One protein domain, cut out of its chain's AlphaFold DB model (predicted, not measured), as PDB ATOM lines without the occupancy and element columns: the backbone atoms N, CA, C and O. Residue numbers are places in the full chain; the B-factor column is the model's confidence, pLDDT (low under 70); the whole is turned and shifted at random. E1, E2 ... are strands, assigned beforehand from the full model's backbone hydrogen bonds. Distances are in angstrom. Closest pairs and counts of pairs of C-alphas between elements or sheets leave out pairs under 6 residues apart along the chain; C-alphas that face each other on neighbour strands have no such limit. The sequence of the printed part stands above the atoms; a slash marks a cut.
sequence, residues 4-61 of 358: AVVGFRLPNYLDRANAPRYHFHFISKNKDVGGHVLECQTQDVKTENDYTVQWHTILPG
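This is residues 4 to 61 of the 358 residues of the protein "Alpha-acetolactate decarboxylase" of Desulfobulbaceae bacterium (UniProt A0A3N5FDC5). Little regular structure: a small sheet, E1 and E2 as a long hairpin with short E3 beside E2, followed by a long unnamed stretch, residues 37 to 61, of which 41 to 46 and 53 to 61 stick out. The 58 printed residues include three strands, 18 residues, and no named helix; E1, E2, E3 form a meander, each the antiparallel neighbour of the one before. The class is all strand; the whole is loose, radius of gyration of the C-alphas 13.9 A, spanning 40 by 24 by 20 A.

E1, residues 4 to 10, and E2, residues 21 to 28, form an antiparallel hairpin at 161 degrees; N 6 and O 25, 2.9 A apart, are within hydrogen-bond range. E2 and E3, residues 34 to 36, form another at 158 degrees, with N 26 and O 35 within range at 2.9 A.

E1, 19.5 A long, begins at C-alpha 4, (33.739, 24.100, 43.324). E2 measures 23.1 A. E3, 7.4 A, ends at C-alpha 36, (24.244, 29.370, 37.918).

The printed part has no cut. The farthest C-alphas, Gln 43 and Gly 61, are 46.1 A apart. Neither link between strands is long. Confidence is under 70 at residues 11, 14 to 20, 42 to 45 and 53 to 61.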
ATOM      1  N   ALA A   4      34.319  23.690  42.055       83.62
ATOM      2  CA  ALA A   4      33.739  24.100  43.324       83.62
ATOM      3  C   ALA A   4      32.329  24.652  43.103       83.62
ATOM      4  O   ALA A   4      32.073  25.345  42.117       83.62
ATOM      5  N   VAL A   5      31.432  24.366  44.045       82.25
ATOM      6  CA  VAL A   5      30.162  25.081  44.173       82.25
ATOM      7  C   VAL A   5      30.367  26.161  45.223       82.25
ATOM      8  O   VAL A   5      30.757  25.865  46.350       82.25
ATOM      9  N   VAL A   6      30.132  27.411  44.845       84.38
ATOM     10  CA  VAL A   6      30.290  28.582  45.709       84.38
ATOM     11  C   VAL A   6      29.008  29.381  45.678       84.38
ATOM     12  O   VAL A   6      28.386  29.542  44.632       84.38
ATOM     13  N   GLY A   7      28.587  29.881  46.826       81.31
ATOM     14  CA  GLY A   7      27.343  30.616  46.917       81.31
ATOM     15  C   GLY A   7      27.184  31.307  48.247       81.31
ATOM     16  O   GLY A   7      28.008  31.166  49.147       81.31
ATOM     17  N   PHE A   8      26.098  32.050  48.360       79.50
ATOM     18  CA  PHE A   8      25.722  32.740  49.581       79.50
ATOM     19  C   PHE A   8      24.295  32.365  49.952       79.50
ATOM     20  O   PHE A   8      23.469  32.027  49.101       79.50
ATOM     21  N   ARG A   9      24.005  32.424  51.251       77.38
ATOM     22  CA  ARG A   9      22.645  32.311  51.765       77.38
ATOM     23  C   ARG A   9      22.214  33.665  52.298       77.38
ATOM     24  O   ARG A   9      22.737  34.105  53.317       77.38
ATOM     25  N   LEU A  10      21.231  34.283  51.652       76.31
ATOM     26  CA  LEU A  10      20.676  35.549  52.125       76.31
ATOM     27  C   LEU A  10      19.384  35.328  52.927       76.31
ATOM     28  O   LEU A  10      18.570  34.466  52.567       76.31
ATOM     29  N   PRO A  11      19.185  36.074  54.030       68.75
ATOM     30  CA  PRO A  11      17.940  36.049  54.781       68.75
ATOM     31  C   PRO A  11      16.778  36.590  53.938       68.75
ATOM     32  O   PRO A  11      16.958  37.437  53.066       68.75
ATOM     33  N   ASN A  12      15.565  36.112  54.226       72.56
ATOM     34  CA  ASN A  12      14.381  36.385  53.402       72.56
ATOM     35  C   ASN A  12      14.049  37.881  53.255       72.56
ATOM     36  O   ASN A  12      13.440  38.252  52.265       72.56
ATOM     37  N   TYR A  13      14.445  38.737  54.204       70.19
ATOM     38  CA  TYR A  13      14.173  40.179  54.139       70.19
ATOM     39  C   TYR A  13      15.033  40.933  53.101       70.19
ATOM     40  O   TYR A  13      14.827  42.127  52.902       70.19
ATOM     41  N   LEU A  14      15.999  40.264  52.453       66.06
ATOM     42  CA  LEU A  14      16.843  40.817  51.381       66.06
ATOM     43  C   LEU A  14      16.398  40.386  49.970       66.06
ATOM     44  O   LEU A  14      17.126  40.613  49.005       66.06
ATOM     45  N   ASP A  15      15.204  39.803  49.829       65.69
ATOM     46  CA  ASP A  15      14.646  39.305  48.560       65.69
ATOM     47  C   ASP A  15      14.482  40.377  47.466       65.69
ATOM     48  O   ASP A  15      14.510  40.069  46.276       65.69
ATOM     49  N   ARG A  16      14.346  41.648  47.855       59.88
ATOM     50  CA  ARG A  16      14.274  42.789  46.927       59.88
ATOM     51  C   ARG A  16      15.630  43.249  46.402       59.88
ATOM     52  O   ARG A  16      15.667  43.963  45.405       59.88
ATOM     53  N   ALA A  17      16.720  42.888  47.076       60.22
ATOM     54  CA  ALA A  17      18.078  43.253  46.678       60.22
ATOM     55  C   ALA A  17      18.801  42.105  45.957       60.22
ATOM     56  O   ALA A  17      19.737  42.356  45.202       60.22
ATOM     57  N   ASN A  18      18.403  40.850  46.201       63.88
ATOM     58  CA  ASN A  18      19.026  39.666  45.611       63.88
ATOM     59  C   ASN A  18      18.112  38.425  45.733       63.88
ATOM     60  O   ASN A  18      17.104  38.457  46.434       63.88
ATOM     61  N   ALA A  19      18.483  37.306  45.103       66.25
ATOM     62  CA  ALA A  19      17.770  36.037  45.237       66.25
ATOM     63  C   ALA A  19      17.772  35.561  46.710       66.25
ATOM     64  O   ALA A  19      18.847  35.352  47.284       66.25
ATOM     65  N   PRO A  20      16.597  35.381  47.348       63.03
ATOM     66  CA  PRO A  20      16.530  34.928  48.731       63.03
ATOM     67  C   PRO A  20      16.961  33.463  48.850       63.03
ATOM     68  O   PRO A  20      16.777  32.671  47.927       63.03
ATOM     69  N   ARG A  21      17.432  33.069  50.043       71.94
ATOM     70  CA  ARG A  21      17.931  31.716  50.360       71.94
ATOM     71  C   ARG A  21      19.280  31.423  49.697       71.94
ATOM     72  O   ARG A  21      20.113  32.315  49.597       71.94
ATOM     73  N   TYR A  22      19.547  30.151  49.406       76.75
ATOM     74  CA  TYR A  22      20.804  29.704  48.826       76.75
ATOM     75  C   TYR A  22      20.865  30.067  47.348       76.75
ATOM     76  O   TYR A  22      19.975  29.708  46.581       76.75
ATOM     77  N   HIS A  23      21.945  30.732  46.966       83.31
ATOM     78  CA  HIS A  23      22.238  31.079  45.591       83.31
ATOM     79  C   HIS A  23      23.636  30.569  45.249       83.31
ATOM     80  O   HIS A  23      24.625  31.068  45.787       83.31
ATOM     81  N   PHE A  24      23.707  29.546  44.396       82.06
ATOM     82  CA  PHE A  24      24.936  28.811  44.104       82.06
ATOM     83  C   PHE A  24      25.385  28.977  42.654       82.06
ATOM     84  O   PHE A  24      24.587  28.970  41.715       82.06
ATOM     85  N   HIS A  25      26.700  29.043  42.491       86.25
ATOM     86  CA  HIS A  25      27.412  29.046  41.225       86.25
ATOM     87  C   HIS A  25      28.391  27.884  41.199       86.25
ATOM     88  O   HIS A  25      29.015  27.555  42.207       86.25
ATOM     89  N   PHE A  26      28.546  27.275  40.033       85.88
ATOM     90  CA  PHE A  26      29.610  26.319  39.784       85.88
ATOM     91  C   PHE A  26      30.788  27.044  39.143       85.88
ATOM     92  O   PHE A  26      30.593  27.859  38.242       85.88
ATOM     93  N   ILE A  27      32.002  26.709  39.567       87.56
ATOM     94  CA  ILE A  27      33.245  27.164  38.944       87.56
ATOM     95  C   ILE A  27      34.118  25.941  38.674       87.56
ATOM     96  O   ILE A  27      34.408  25.163  39.586       87.56
ATOM     97  N   SER A  28      34.546  25.761  37.423       86.81
ATOM     98  CA  SER A  28      35.443  24.673  37.028       86.81
ATOM     99  C   SER A  28      36.771  24.749  37.783       86.81
ATOM    100  O   SER A  28      37.228  25.817  38.190       86.81
ATOM    101  N   LYS A  29      37.446  23.606  37.941       86.56
ATOM    102  CA  LYS A  29      38.761  23.529  38.599       86.56
ATOM    103  C   LYS A  29      39.798  24.483  37.981       86.56
ATOM    104  O   LYS A  29      40.631  25.016  38.707       86.56
ATOM    105  N   ASN A  30      39.714  24.718  36.670       88.44
ATOM    106  CA  ASN A  30      40.615  25.604  35.928       88.44
ATOM    107  C   ASN A  30      40.116  27.062  35.858       88.44
ATOM    108  O   ASN A  30      40.819  27.910  35.316       88.44
ATOM    109  N   LYS A  31      38.941  27.364  36.436       86.00
ATOM    110  CA  LYS A  31      38.297  28.693  36.497       86.00
ATOM    111  C   LYS A  31      37.988  29.336  35.137       86.00
ATOM    112  O   LYS A  31      37.826  30.546  35.049       86.00
ATOM    113  N   ASP A  32      37.887  28.526  34.096       86.62
ATOM    114  CA  ASP A  32      37.571  28.922  32.720       86.62
ATOM    115  C   ASP A  32      36.081  28.768  32.371       86.62
ATOM    116  O   ASP A  32      35.612  29.335  31.387       86.62
ATOM    117  N   VAL A  33      35.325  28.028  33.187       78.75
ATOM    118  CA  VAL A  33      33.896  27.767  32.994       78.75
ATOM    119  C   VAL A  33      33.162  27.967  34.315       78.75
ATOM    120  O   VAL A  33      33.545  27.391  35.336       78.75
ATOM    121  N   GLY A  34      32.074  28.737  34.297       86.50
ATOM    122  CA  GLY A  34      31.191  28.897  35.448       86.50
ATOM    123  C   GLY A  34      29.757  29.252  35.064       86.50
ATOM    124  O   GLY A  34      29.484  29.610  33.920       86.50
ATOM    125  N   GLY A  35      28.830  29.116  36.013       84.19
ATOM    126  CA  GLY A  35      27.416  29.414  35.786       84.19
ATOM    127  C   GLY A  35      26.520  29.144  36.994       84.19
ATOM    128  O   GLY A  35      26.950  28.550  37.985       84.19
ATOM    129  N   HIS A  36      25.261  29.574  36.887       81.81
ATOM    130  CA  HIS A  36      24.244  29.370  37.918       81.81
ATOM    131  C   HIS A  36      23.887  27.888  38.060       81.81
ATOM    132  O   HIS A  36      23.645  27.197  37.068       81.81
ATOM    133  N   VAL A  37      23.798  27.418  39.302       77.94
ATOM    134  CA  VAL A  37      23.351  26.059  39.620       77.94
ATOM    135  C   VAL A  37      21.865  26.107  39.952       77.94
ATOM    136  O   VAL A  37      21.480  26.598  41.010       77.94
ATOM    137  N   LEU A  38      21.029  25.610  39.041       73.69
ATOM    138  CA  LEU A  38      19.577  25.530  39.248       73.69
ATOM    139  C   LEU A  38      19.188  24.291  40.063       73.69
ATOM    140  O   LEU A  38      18.290  24.350  40.896       73.69
ATOM    141  N   GLU A  39      19.894  23.185  39.839       70.25
ATOM    142  CA  GLU A  39      19.695  21.920  40.535       70.25
ATOM    143  C   GLU A  39      21.024  21.155  40.593       70.25
ATOM    144  O   GLU A  39      21.827  21.207  39.658       70.25
ATOM    145  N   CYS A  40      21.290  20.470  41.706       71.31
ATOM    146  CA  CYS A  40      22.484  19.652  41.890       71.31
ATOM    147  C   CYS A  40      22.156  18.465  42.801       71.31
ATOM    148  O   CYS A  40      21.535  18.638  43.848       71.31
ATOM    149  N   GLN A  41      22.587  17.268  42.406       72.44
ATOM    150  CA  GLN A  41      22.546  16.067  43.238       72.44
ATOM    151  C   GLN A  41      23.973  15.669  43.604       72.44
ATOM    152  O   GLN A  41      24.857  15.644  42.746       72.44
ATOM    153  N   THR A  42      24.201  15.355  44.876       69.75
ATOM    154  CA  THR A  42      25.535  15.064  45.413       69.75
ATOM    155  C   THR A  42      25.517  13.803  46.268       69.75
ATOM    156  O   THR A  42      24.538  13.574  46.975       69.75
ATOM    157  N   GLN A  43      26.599  13.021  46.244       57.31
ATOM    158  CA  GLN A  43      26.769  11.847  47.115       57.31
ATOM    159  C   GLN A  43      27.700  12.139  48.300       57.31
ATOM    160  O   GLN A  43      27.280  11.951  49.434       57.31
ATOM    161  N   ASP A  44      28.889  12.705  48.053       65.06
ATOM    162  CA  ASP A  44      29.863  13.076  49.090       65.06
ATOM    163  C   ASP A  44      30.287  14.544  48.934       65.06
ATOM    164  O   ASP A  44      30.929  14.915  47.948       65.06
ATOM    165  N   VAL A  45      29.919  15.400  49.895       69.75
ATOM    166  CA  VAL A  45      30.211  16.844  49.854       69.75
ATOM    167  C   VAL A  45      30.974  17.271  51.096       69.75
ATOM    168  O   VAL A  45      30.520  17.068  52.219       69.75
ATOM    169  N   LYS A  46      32.102  17.954  50.888       70.06
ATOM    170  CA  LYS A  46      32.756  18.753  51.925       70.06
ATOM    171  C   LYS A  46      32.222  20.181  51.835       70.06
ATOM    172  O   LYS A  46      32.336  20.804  50.783       70.06
ATOM    173  N   THR A  47      31.629  20.683  52.916       74.50
ATOM    174  CA  THR A  47      31.110  22.057  52.984       74.50
ATOM    175  C   THR A  47      31.974  22.903  53.911       74.50
ATOM    176  O   THR A  47      32.410  22.438  54.962       74.50
ATOM    177  N   GLU A  48      32.230  24.143  53.505       75.19
ATOM    178  CA  GLU A  48      32.917  25.162  54.298       75.19
ATOM    179  C   GLU A  48      32.065  26.432  54.210       75.19
ATOM    180  O   GLU A  48      31.696  26.852  53.114       75.19
ATOM    181  N   ASN A  49      31.691  26.995  55.360       76.38
ATOM    182  CA  ASN A  49      30.806  28.154  55.442       76.38
ATOM    183  C   ASN A  49      31.535  29.307  56.130       76.38
ATOM    184  O   ASN A  49      32.118  29.110  57.194       76.38
ATOM    185  N   ASP A  50      31.431  30.503  55.555       76.56
ATOM    186  CA  ASP A  50      31.859  31.750  56.186       76.56
ATOM    187  C   ASP A  50      30.626  32.603  56.521       76.56
ATOM    188  O   ASP A  50      29.754  32.831  55.674       76.56
ATOM    189  N   TYR A  51      30.511  33.037  57.777       72.31
ATOM    190  CA  TYR A  51      29.336  33.744  58.283       72.31
ATOM    191  C   TYR A  51      29.557  35.255  58.254       72.31
ATOM    192  O   TYR A  51      30.198  35.833  59.128       72.31
ATOM    193  N   THR A  52      28.930  35.925  57.286       71.00
ATOM    194  CA  THR A  52      28.901  37.392  57.215       71.00
ATOM    195  C   THR A  52      27.613  37.928  57.845       71.00
ATOM    196  O   THR A  52      26.533  37.823  57.270       71.00
ATOM    197  N   VAL A  53      27.721  38.501  59.047       63.69
ATOM    198  CA  VAL A  53      26.571  39.002  59.835       63.69
ATOM    199  C   VAL A  53      26.208  40.462  59.552       63.69
ATOM    200  O   VAL A  53      25.197  40.956  60.048       63.69
ATOM    201  N   GLN A  54      27.026  41.166  58.770       56.28
ATOM    202  CA  GLN A  54      26.790  42.554  58.386       56.28
ATOM    203  C   GLN A  54      27.121  42.773  56.915       56.28
ATOM    204  O   GLN A  54      28.162  42.336  56.432       56.28
ATOM    205  N   TRP A  55      26.244  43.499  56.226       65.12
ATOM    206  CA  TRP A  55      26.402  43.867  54.827       65.12
ATOM    207  C   TRP A  55      26.447  45.392  54.722       65.12
ATOM    208  O   TRP A  55      25.474  46.076  55.028       65.12
ATOM    209  N   HIS A  56      27.587  45.926  54.284       55.94
ATOM    210  CA  HIS A  56      27.717  47.323  53.880       55.94
ATOM    211  C   HIS A  56      27.647  47.423  52.352       55.94
ATOM    212  O   HIS A  56      28.506  46.880  51.658       55.94
ATOM    213  N   THR A  57      26.618  48.089  51.824       59.53
ATOM    214  CA  THR A  57      26.470  48.330  50.381       59.53
ATOM    215  C   THR A  57      26.890  49.755  50.070       59.53
ATOM    216  O   THR A  57      26.297  50.694  50.592       59.53
ATOM    217  N   ILE A  58      27.887  49.919  49.203       60.03
ATOM    218  CA  ILE A  58      28.220  51.218  48.617       60.03
ATOM    219  C   ILE A  58      27.485  51.287  47.284       60.03
ATOM    220  O   ILE A  58      27.766  50.501  46.381       60.03
ATOM    221  N   LEU A  59      26.514  52.190  47.179       54.78
ATOM    222  CA  LEU A  59      25.884  52.489  45.900       54.78
ATOM    223  C   LEU A  59      26.856  53.345  45.076       54.78
ATOM    224  O   LEU A  59      27.487  54.240  45.647       54.78
ATOM    225  N   PRO A  60      27.013  53.086  43.769       53.72
ATOM    226  CA  PRO A  60      27.835  53.944  42.931       53.72
ATOM    227  C   PRO A  60      27.274  55.375  42.943       53.72
ATOM    228  O   PRO A  60      26.060  55.571  42.891       53.72
ATOM    229  N   GLY A  61      28.163  56.366  43.057       60.50
ATOM    230  CA  GLY A  61      27.817  57.780  42.871       60.50
ATOM    231  C   GLY A  61      27.601  58.125  41.392       60.50
ATOM    232  O   GLY A  61      27.467  57.230  40.562       60.50
TER     233      GLY A  61